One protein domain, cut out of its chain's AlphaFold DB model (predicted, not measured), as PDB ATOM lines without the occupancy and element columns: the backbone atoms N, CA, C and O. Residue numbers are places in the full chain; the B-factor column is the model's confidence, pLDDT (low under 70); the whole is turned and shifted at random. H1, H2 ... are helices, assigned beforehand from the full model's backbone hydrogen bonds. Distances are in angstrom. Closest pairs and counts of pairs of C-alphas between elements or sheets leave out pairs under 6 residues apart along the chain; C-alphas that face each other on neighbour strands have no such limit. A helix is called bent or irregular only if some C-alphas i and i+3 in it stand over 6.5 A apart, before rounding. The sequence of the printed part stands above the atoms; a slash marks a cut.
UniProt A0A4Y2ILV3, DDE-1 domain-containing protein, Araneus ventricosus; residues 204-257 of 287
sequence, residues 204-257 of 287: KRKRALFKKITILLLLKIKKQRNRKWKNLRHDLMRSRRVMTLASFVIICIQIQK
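What this domain is: This is residues 204 to 257 of the 287 residues of the protein "DDE-1 domain-containing protein" of Araneus ventricosus (UniProt A0A4Y2ILV3). Picture a hook: one long, nearly straight helix, H1, makes the shaft, and after a bare turn of chain at residues 240 to 244 the short helix H2 folds back beside the last part of H1, with a gap between the two. There is no packed core, and the length of the whole is that of H1 and the turn. The printed part has 54 residues, 49 of them in two named helices, H1 then H2, and no named strand; the class is all helix. It is extended, with a radius of gyration of the C-alphas of 19.0 A and spans of 60 by 22 by 6 A.

Where its parts are: Find C-alpha 204 at (-13.670, -41.495, -5.635); from there H1, residues 204 to 239, runs 52.7 A to C-alpha 239 at (36.374, -37.348, 10.408). Go on past residues 240 to 244 to Leu 245, where H2, residues 245 to 257, begins; it runs 19.2 A to C-alpha 257 at (25.575, -55.557, 10.120).

How they stand to each other: Read the x column: from first to last C-alpha it rises from -13.670 to 36.374 in H1, and it falls from 42.863 to 25.575 in H2. The link between them, five residues, is tight. H1 and H2 are apart, with no C-alpha of the one within 8 A of the other. Look at the backbone O and N atoms: in H1 and H2 every O i to N i+4 pair is within hydrogen-bond range. Neither helix is bent or irregular.

The domain as a whole: The C-alphas farthest apart are those of Lys 204 and Thr 244, at 60.1 A. Residues 204 to 235, 241 to 247 and 252 to 257 stand free. The printed part has no cut. In the B-factor column the mean pLDDT of the printed part is 77.3, and residues 236 to 257 are under 70.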
ATOM      1  N   LYS A 204     -14.811 -41.123  -4.782       88.81
ATOM      2  CA  LYS A 204     -13.670 -41.495  -5.635       88.81
ATOM      3  C   LYS A 204     -12.679 -40.337  -5.792       88.81
ATOM      4  O   LYS A 204     -11.478 -40.549  -5.634       88.81
ATOM      5  N   ARG A 205     -13.165 -39.107  -6.020       89.12
ATOM      6  CA  ARG A 205     -12.329 -37.891  -6.070       89.12
ATOM      7  C   ARG A 205     -11.612 -37.631  -4.742       89.12
ATOM      8  O   ARG A 205     -10.405 -37.409  -4.753       89.12
ATOM      9  N   LYS A 206     -12.317 -37.730  -3.607       87.75
ATOM     10  CA  LYS A 206     -11.717 -37.600  -2.264       87.75
ATOM     11  C   LYS A 206     -10.612 -38.635  -2.031       87.75
ATOM     12  O   LYS A 206      -9.514 -38.269  -1.627       87.75
ATOM     13  N   ARG A 207     -10.864 -39.909  -2.356       90.88
ATOM     14  CA  ARG A 207      -9.860 -40.986  -2.255       90.88
ATOM     15  C   ARG A 207      -8.642 -40.719  -3.143       90.88
ATOM     16  O   ARG A 207      -7.516 -40.935  -2.707       90.88
ATOM     17  N   ALA A 208      -8.847 -40.237  -4.370       92.44
ATOM     18  CA  ALA A 208      -7.754 -39.886  -5.277       92.44
ATOM     19  C   ALA A 208      -6.909 -38.717  -4.743       92.44
ATOM     20  O   ALA A 208      -5.681 -38.771  -4.803       92.44
ATOM     21  N   LEU A 209      -7.555 -37.690  -4.180       93.75
ATOM     22  CA  LEU A 209      -6.872 -36.567  -3.538       93.75
ATOM     23  C   LEU A 209      -6.057 -37.032  -2.326       93.75
ATOM     24  O   LEU A 209      -4.884 -36.689  -2.218       93.75
ATOM     25  N   PHE A 210      -6.646 -37.876  -1.473       94.44
ATOM     26  CA  PHE A 210      -5.956 -38.448  -0.318       94.44
ATOM     27  C   PHE A 210      -4.714 -39.237  -0.748       94.44
ATOM     28  O   PHE A 210      -3.621 -38.945  -0.277       94.44
ATOM     29  N   LYS A 211      -4.839 -40.133  -1.740       94.19
ATOM     30  CA  LYS A 211      -3.694 -40.874  -2.304       94.19
ATOM     31  C   LYS A 211      -2.585 -39.945  -2.819       94.19
ATOM     32  O   LYS A 211      -1.414 -40.205  -2.550       94.19
ATOM     33  N   LYS A 212      -2.927 -38.856  -3.525       94.62
ATOM     34  CA  LYS A 212      -1.942 -37.858  -3.993       94.62
ATOM     35  C   LYS A 212      -1.201 -37.196  -2.828       94.62
ATOM     36  O   LYS A 212       0.025 -37.094  -2.875       94.62
ATOM     37  N   ILE A 213      -1.925 -36.787  -1.786       95.75
ATOM     38  CA  ILE A 213      -1.344 -36.174  -0.582       95.75
ATOM     39  C   ILE A 213      -0.416 -37.168   0.132       95.75
ATOM     40  O   ILE A 213       0.714 -36.812   0.466       95.75
ATOM     41  N   THR A 214      -0.840 -38.426   0.297       95.31
ATOM     42  CA  THR A 214      -0.023 -39.481   0.918       95.31
ATOM     43  C   THR A 214       1.275 -39.722   0.147       95.31
ATOM     44  O   THR A 214       2.347 -39.768   0.748       95.31
ATOM     45  N   ILE A 215       1.216 -39.827  -1.187       96.69
ATOM     46  CA  ILE A 215       2.407 -40.018  -2.031       96.69
ATOM     47  C   ILE A 215       3.371 -38.833  -1.890       96.69
ATOM     48  O   ILE A 215       4.572 -39.035  -1.709       96.69
ATOM     49  N   LEU A 216       2.861 -37.597  -1.916       95.38
ATOM     50  CA  LEU A 216       3.674 -36.391  -1.727       95.38
ATOM     51  C   LEU A 216       4.372 -36.364  -0.361       95.38
ATOM     52  O   LEU A 216       5.563 -36.050  -0.286       95.38
ATOM     53  N   LEU A 217       3.665 -36.738   0.709       95.12
ATOM     54  CA  LEU A 217       4.231 -36.860   2.055       95.12
ATOM     55  C   LEU A 217       5.354 -37.901   2.106       95.12
ATOM     56  O   LEU A 217       6.447 -37.601   2.592       95.12
ATOM     57  N   LEU A 218       5.133 -39.090   1.539       94.12
ATOM     58  CA  LEU A 218       6.142 -40.155   1.484       94.12
ATOM     59  C   LEU A 218       7.392 -39.724   0.705       94.12
ATOM     60  O   LEU A 218       8.518 -39.959   1.153       94.12
ATOM     61  N   LEU A 219       7.218 -39.039  -0.429       94.31
ATOM     62  CA  LEU A 219       8.330 -38.488  -1.206       94.31
ATOM     63  C   LEU A 219       9.105 -37.424  -0.417       94.31
ATOM     64  O   LEU A 219      10.340 -37.408  -0.450       94.31
ATOM     65  N   LYS A 220       8.407 -36.570   0.341       93.56
ATOM     66  CA  LYS A 220       9.029 -35.550   1.197       93.56
ATOM     67  C   LYS A 220       9.853 -36.188   2.317       93.56
ATOM     68  O   LYS A 220      11.010 -35.807   2.500       93.56
ATOM     69  N   ILE A 221       9.319 -37.211   2.988       93.44
ATOM     70  CA  ILE A 221      10.038 -37.989   4.011       93.44
ATOM     71  C   ILE A 221      11.276 -38.664   3.402       93.44
ATOM     72  O   ILE A 221      12.378 -38.548   3.943       93.44
ATOM     73  N   LYS A 222      11.137 -39.310   2.235       92.19
ATOM     74  CA  LYS A 222      12.259 -39.956   1.533       92.19
ATOM     75  C   LYS A 222      13.357 -38.949   1.172       92.19
ATOM     76  O   LYS A 222      14.537 -39.244   1.362       92.19
ATOM     77  N   LYS A 223      12.987 -37.745   0.715       91.75
ATOM     78  CA  LYS A 223      13.928 -36.656   0.408       91.75
ATOM     79  C   LYS A 223      14.671 -36.172   1.655       91.75
ATOM     80  O   LYS A 223      15.891 -36.025   1.596       91.75
ATOM     81  N   GLN A 224      13.968 -35.973   2.774       87.44
ATOM     82  CA  GLN A 224      14.592 -35.579   4.044       87.44
ATOM     83  C   GLN A 224      15.565 -36.645   4.551       87.44
ATOM     84  O   GLN A 224      16.705 -36.338   4.895       87.44
ATOM     85  N   ARG A 225      15.164 -37.921   4.493       86.44
ATOM     86  CA  ARG A 225      16.033 -39.045   4.851       86.44
ATOM     87  C   ARG A 225      17.290 -39.079   3.979       86.44
ATOM     88  O   ARG A 225      18.389 -39.201   4.510       86.44
ATOM     89  N   ASN A 226      17.153 -38.908   2.663       84.12
ATOM     90  CA  ASN A 226      18.300 -38.876   1.750       84.12
ATOM     91  C   ASN A 226      19.245 -37.694   2.025       84.12
ATOM     92  O   ASN A 226      20.457 -37.864   1.925       84.12
ATOM     93  N   ARG A 227      18.725 -36.514   2.395       84.88
ATOM     94  CA  ARG A 227      19.554 -35.372   2.825       84.88
ATOM     95  C   ARG A 227      20.332 -35.690   4.103       84.88
ATOM     96  O   ARG A 227      21.545 -35.505   4.119       84.88
ATOM     97  N   LYS A 228      19.671 -36.258   5.120       86.44
ATOM     98  CA  LYS A 228      20.315 -36.673   6.380       86.44
ATOM     99  C   LYS A 228      21.467 -37.656   6.139       86.44
ATOM    100  O   LYS A 228      22.551 -37.469   6.676       86.44
ATOM    101  N   TRP A 229      21.264 -38.658   5.279       79.00
ATOM    102  CA  TRP A 229      22.310 -39.624   4.913       79.00
ATOM    103  C   TRP A 229      23.493 -38.996   4.164       79.00
ATOM    104  O   TRP A 229      24.630 -39.413   4.371       79.00
ATOM    105  N   LYS A 230      23.250 -37.999   3.299       78.19
ATOM    106  CA  LYS A 230      24.328 -37.272   2.606       78.19
ATOM    107  C   LYS A 230      25.188 -36.469   3.583       78.19
ATOM    108  O   LYS A 230      26.408 -36.554   3.486       78.19
ATOM    109  N   ASN A 231      24.563 -35.766   4.527       79.81
ATOM    110  CA  ASN A 231      25.280 -35.008   5.555       79.81
ATOM    111  C   ASN A 231      26.111 -35.948   6.439       79.81
ATOM    112  O   ASN A 231      27.315 -35.767   6.543       79.81
ATOM    113  N   LEU A 232      25.512 -37.042   6.928       76.94
ATOM    114  CA  LEU A 232      26.217 -38.028   7.756       76.94
ATOM    115  C   LEU A 232      27.419 -38.664   7.031       76.94
ATOM    116  O   LEU A 232      28.467 -38.892   7.627       76.94
ATOM    117  N   ARG A 233      27.294 -38.930   5.721       73.62
ATOM    118  CA  ARG A 233      28.408 -39.422   4.892       73.62
ATOM    119  C   ARG A 233      29.519 -38.378   4.762       73.62
ATOM    120  O   ARG A 233      30.691 -38.747   4.783       73.62
ATOM    121  N   HIS A 234      29.158 -37.109   4.586       74.44
ATOM    122  CA  HIS A 234      30.121 -36.015   4.500       74.44
ATOM    123  C   HIS A 234      30.873 -35.836   5.829       74.44
ATOM    124  O   HIS A 234      32.100 -35.751   5.822       74.44
ATOM    125  N   ASP A 235      30.164 -35.897   6.958       74.50
ATOM    126  CA  ASP A 235      30.749 -35.811   8.303       74.50
ATOM    127  C   ASP A 235      31.693 -36.987   8.589       74.50
ATOM    128  O   ASP A 235      32.831 -36.780   9.018       74.50
ATOM    129  N   LEU A 236      31.287 -38.216   8.243       69.56
ATOM    130  CA  LEU A 236      32.140 -39.400   8.368       69.56
ATOM    131  C   LEU A 236      33.412 -39.285   7.511       69.56
ATOM    132  O   LEU A 236      34.502 -39.611   7.972       69.56
ATOM    133  N   MET A 237      33.296 -38.792   6.273       65.38
ATOM    134  CA  MET A 237      34.445 -38.577   5.381       65.38
ATOM    135  C   MET A 237      35.386 -37.471   5.883       65.38
ATOM    136  O   MET A 237      36.595 -37.575   5.679       65.38
ATOM    137  N   ARG A 238      34.859 -36.440   6.559       62.00
ATOM    138  CA  ARG A 238      35.652 -35.364   7.179       62.00
ATOM    139  C   ARG A 238      36.403 -35.861   8.419       62.00
ATOM    140  O   ARG A 238      37.576 -35.541   8.577       62.00
ATOM    141  N   SER A 239      35.768 -36.710   9.228       58.31
ATOM    142  CA  SER A 239      36.374 -37.348  10.408       58.31
ATOM    143  C   SER A 239      37.451 -38.385  10.036       58.31
ATOM    144  O   SER A 239      38.459 -38.537  10.720       58.31
ATOM    145  N   ARG A 240      37.321 -39.020   8.864       53.41
ATOM    146  CA  ARG A 240      38.296 -39.973   8.296       53.41
ATOM    147  C   ARG A 240      39.685 -39.385   8.002       53.41
ATOM    148  O   ARG A 240      40.625 -40.150   7.838       53.41
ATOM    149  N   ARG A 241      39.829 -38.054   7.936       52.34
ATOM    150  CA  ARG A 241      41.141 -37.380   7.849       52.34
ATOM    151  C   ARG A 241      41.880 -37.319   9.195       52.34
ATOM    152  O   ARG A 241      43.051 -36.971   9.203       52.34
ATOM    153  N   VAL A 242      41.208 -37.662  10.298       51.53
ATOM    154  CA  VAL A 242      41.722 -37.586  11.679       51.53
ATOM    155  C   VAL A 242      41.646 -38.950  12.395       51.53
ATOM    156  O   VAL A 242      42.184 -39.111  13.484       51.53
ATOM    157  N   MET A 243      40.995 -39.960  11.799       52.06
ATOM    158  CA  MET A 243      40.809 -41.281  12.412       52.06
ATOM    159  C   MET A 243      41.914 -42.278  12.049       52.06
ATOM    160  O   MET A 243      42.187 -42.532  10.878       52.06
ATOM    161  N   THR A 244      42.480 -42.912  13.076       59.91
ATOM    162  CA  THR A 244      43.381 -44.065  12.954       59.91
ATOM    163  C   THR A 244      42.656 -45.275  12.342       59.91
ATOM    164  O   THR A 244      41.441 -45.442  12.496       59.91
ATOM    165  N   LEU A 245      43.399 -46.142  11.639       59.78
ATOM    166  CA  LEU A 245      42.863 -47.279  10.865       59.78
ATOM    167  C   LEU A 245      41.919 -48.200  11.671       59.78
ATOM    168  O   LEU A 245      40.951 -48.711  11.110       59.78
ATOM    169  N   ALA A 246      42.138 -48.352  12.982       57.19
ATOM    170  CA  ALA A 246      41.319 -49.190  13.863       57.19
ATOM    171  C   ALA A 246      39.858 -48.706  13.988       57.19
ATOM    172  O   ALA A 246      38.924 -49.505  13.926       57.19
ATOM    173  N   SER A 247      39.641 -47.389  14.069       64.00
ATOM    174  CA  SER A 247      38.292 -46.805  14.178       64.00
ATOM    175  C   SER A 247      37.498 -46.960  12.878       64.00
ATOM    176  O   SER A 247      36.274 -47.109  12.882       64.00
ATOM    177  N   PHE A 248      38.201 -46.974  11.742       62.97
ATOM    178  CA  PHE A 248      37.584 -47.127  10.432       62.97
ATOM    179  C   PHE A 248      37.033 -48.546  10.200       62.97
ATOM    180  O   PHE A 248      35.946 -48.709   9.639       62.97
ATOM    181  N   VAL A 249      37.742 -49.569  10.686       67.12
ATOM    182  CA  VAL A 249      37.323 -50.976  10.582       67.12
ATOM    183  C   VAL A 249      36.041 -51.236  11.385       67.12
ATOM    184  O   VAL A 249      35.116 -51.861  10.864       67.12
ATOM    185  N   ILE A 250      35.916 -50.678  12.594       67.88
ATOM    186  CA  ILE A 250      34.725 -50.849  13.448       67.88
ATOM    187  C   ILE A 250      33.470 -50.240  12.798       67.88
ATOM    188  O   ILE A 250      32.407 -50.867  12.780       67.88
ATOM    189  N   ILE A 251      33.586 -49.051  12.196       67.25
ATOM    190  CA  ILE A 251      32.465 -48.393  11.504       67.25
ATOM    191  C   ILE A 251      32.049 -49.186  10.255       67.25
ATOM    192  O   ILE A 251      30.856 -49.342   9.992       67.25
ATOM    193  N   CYS A 252      33.003 -49.745   9.504       65.94
ATOM    194  CA  CYS A 252      32.700 -50.615   8.366       65.94
ATOM    195  C   CYS A 252      31.977 -51.906   8.778       65.94
ATOM    196  O   CYS A 252      31.016 -52.295   8.109       65.94
ATOM    197  N   ILE A 253      32.378 -52.529   9.890       67.56
ATOM    198  CA  ILE A 253      31.717 -53.727  10.434       67.56
ATOM    199  C   ILE A 253      30.279 -53.405  10.879       67.56
ATOM    200  O   ILE A 253      29.359 -54.181  10.611       67.56
ATOM    201  N   GLN A 254      30.039 -52.233  11.479       62.22
ATOM    202  CA  GLN A 254      28.688 -51.795  11.861       62.22
ATOM    203  C   GLN A 254      27.787 -51.468  10.658       62.22
ATOM    204  O   GLN A 254      26.585 -51.745  10.669       62.22
ATOM    205  N   ILE A 255      28.357 -50.942   9.571       63.72
ATOM    206  CA  ILE A 255      27.618 -50.714   8.319       63.72
ATOM    207  C   ILE A 255      27.266 -52.047   7.635       63.72
ATOM    208  O   ILE A 255      26.173 -52.168   7.084       63.72
ATOM    209  N   GLN A 256      28.128 -53.070   7.707       56.75
ATOM    210  CA  GLN A 256      27.804 -54.400   7.175       56.75
ATOM    211  C   GLN A 256      26.688 -55.107   7.957       56.75
ATOM    212  O   GLN A 256      25.832 -55.740   7.343       56.75
ATOM    213  N   LYS A 257      26.633 -54.951   9.288       55.81
ATOM    214  CA  LYS A 257      25.575 -55.557  10.120       55.81
ATOM    215  C   LYS A 257      24.185 -54.930   9.938       55.81
ATOM    216  O   LYS A 257      23.195 -55.561  10.284       55.81
TER     217      LYS A 257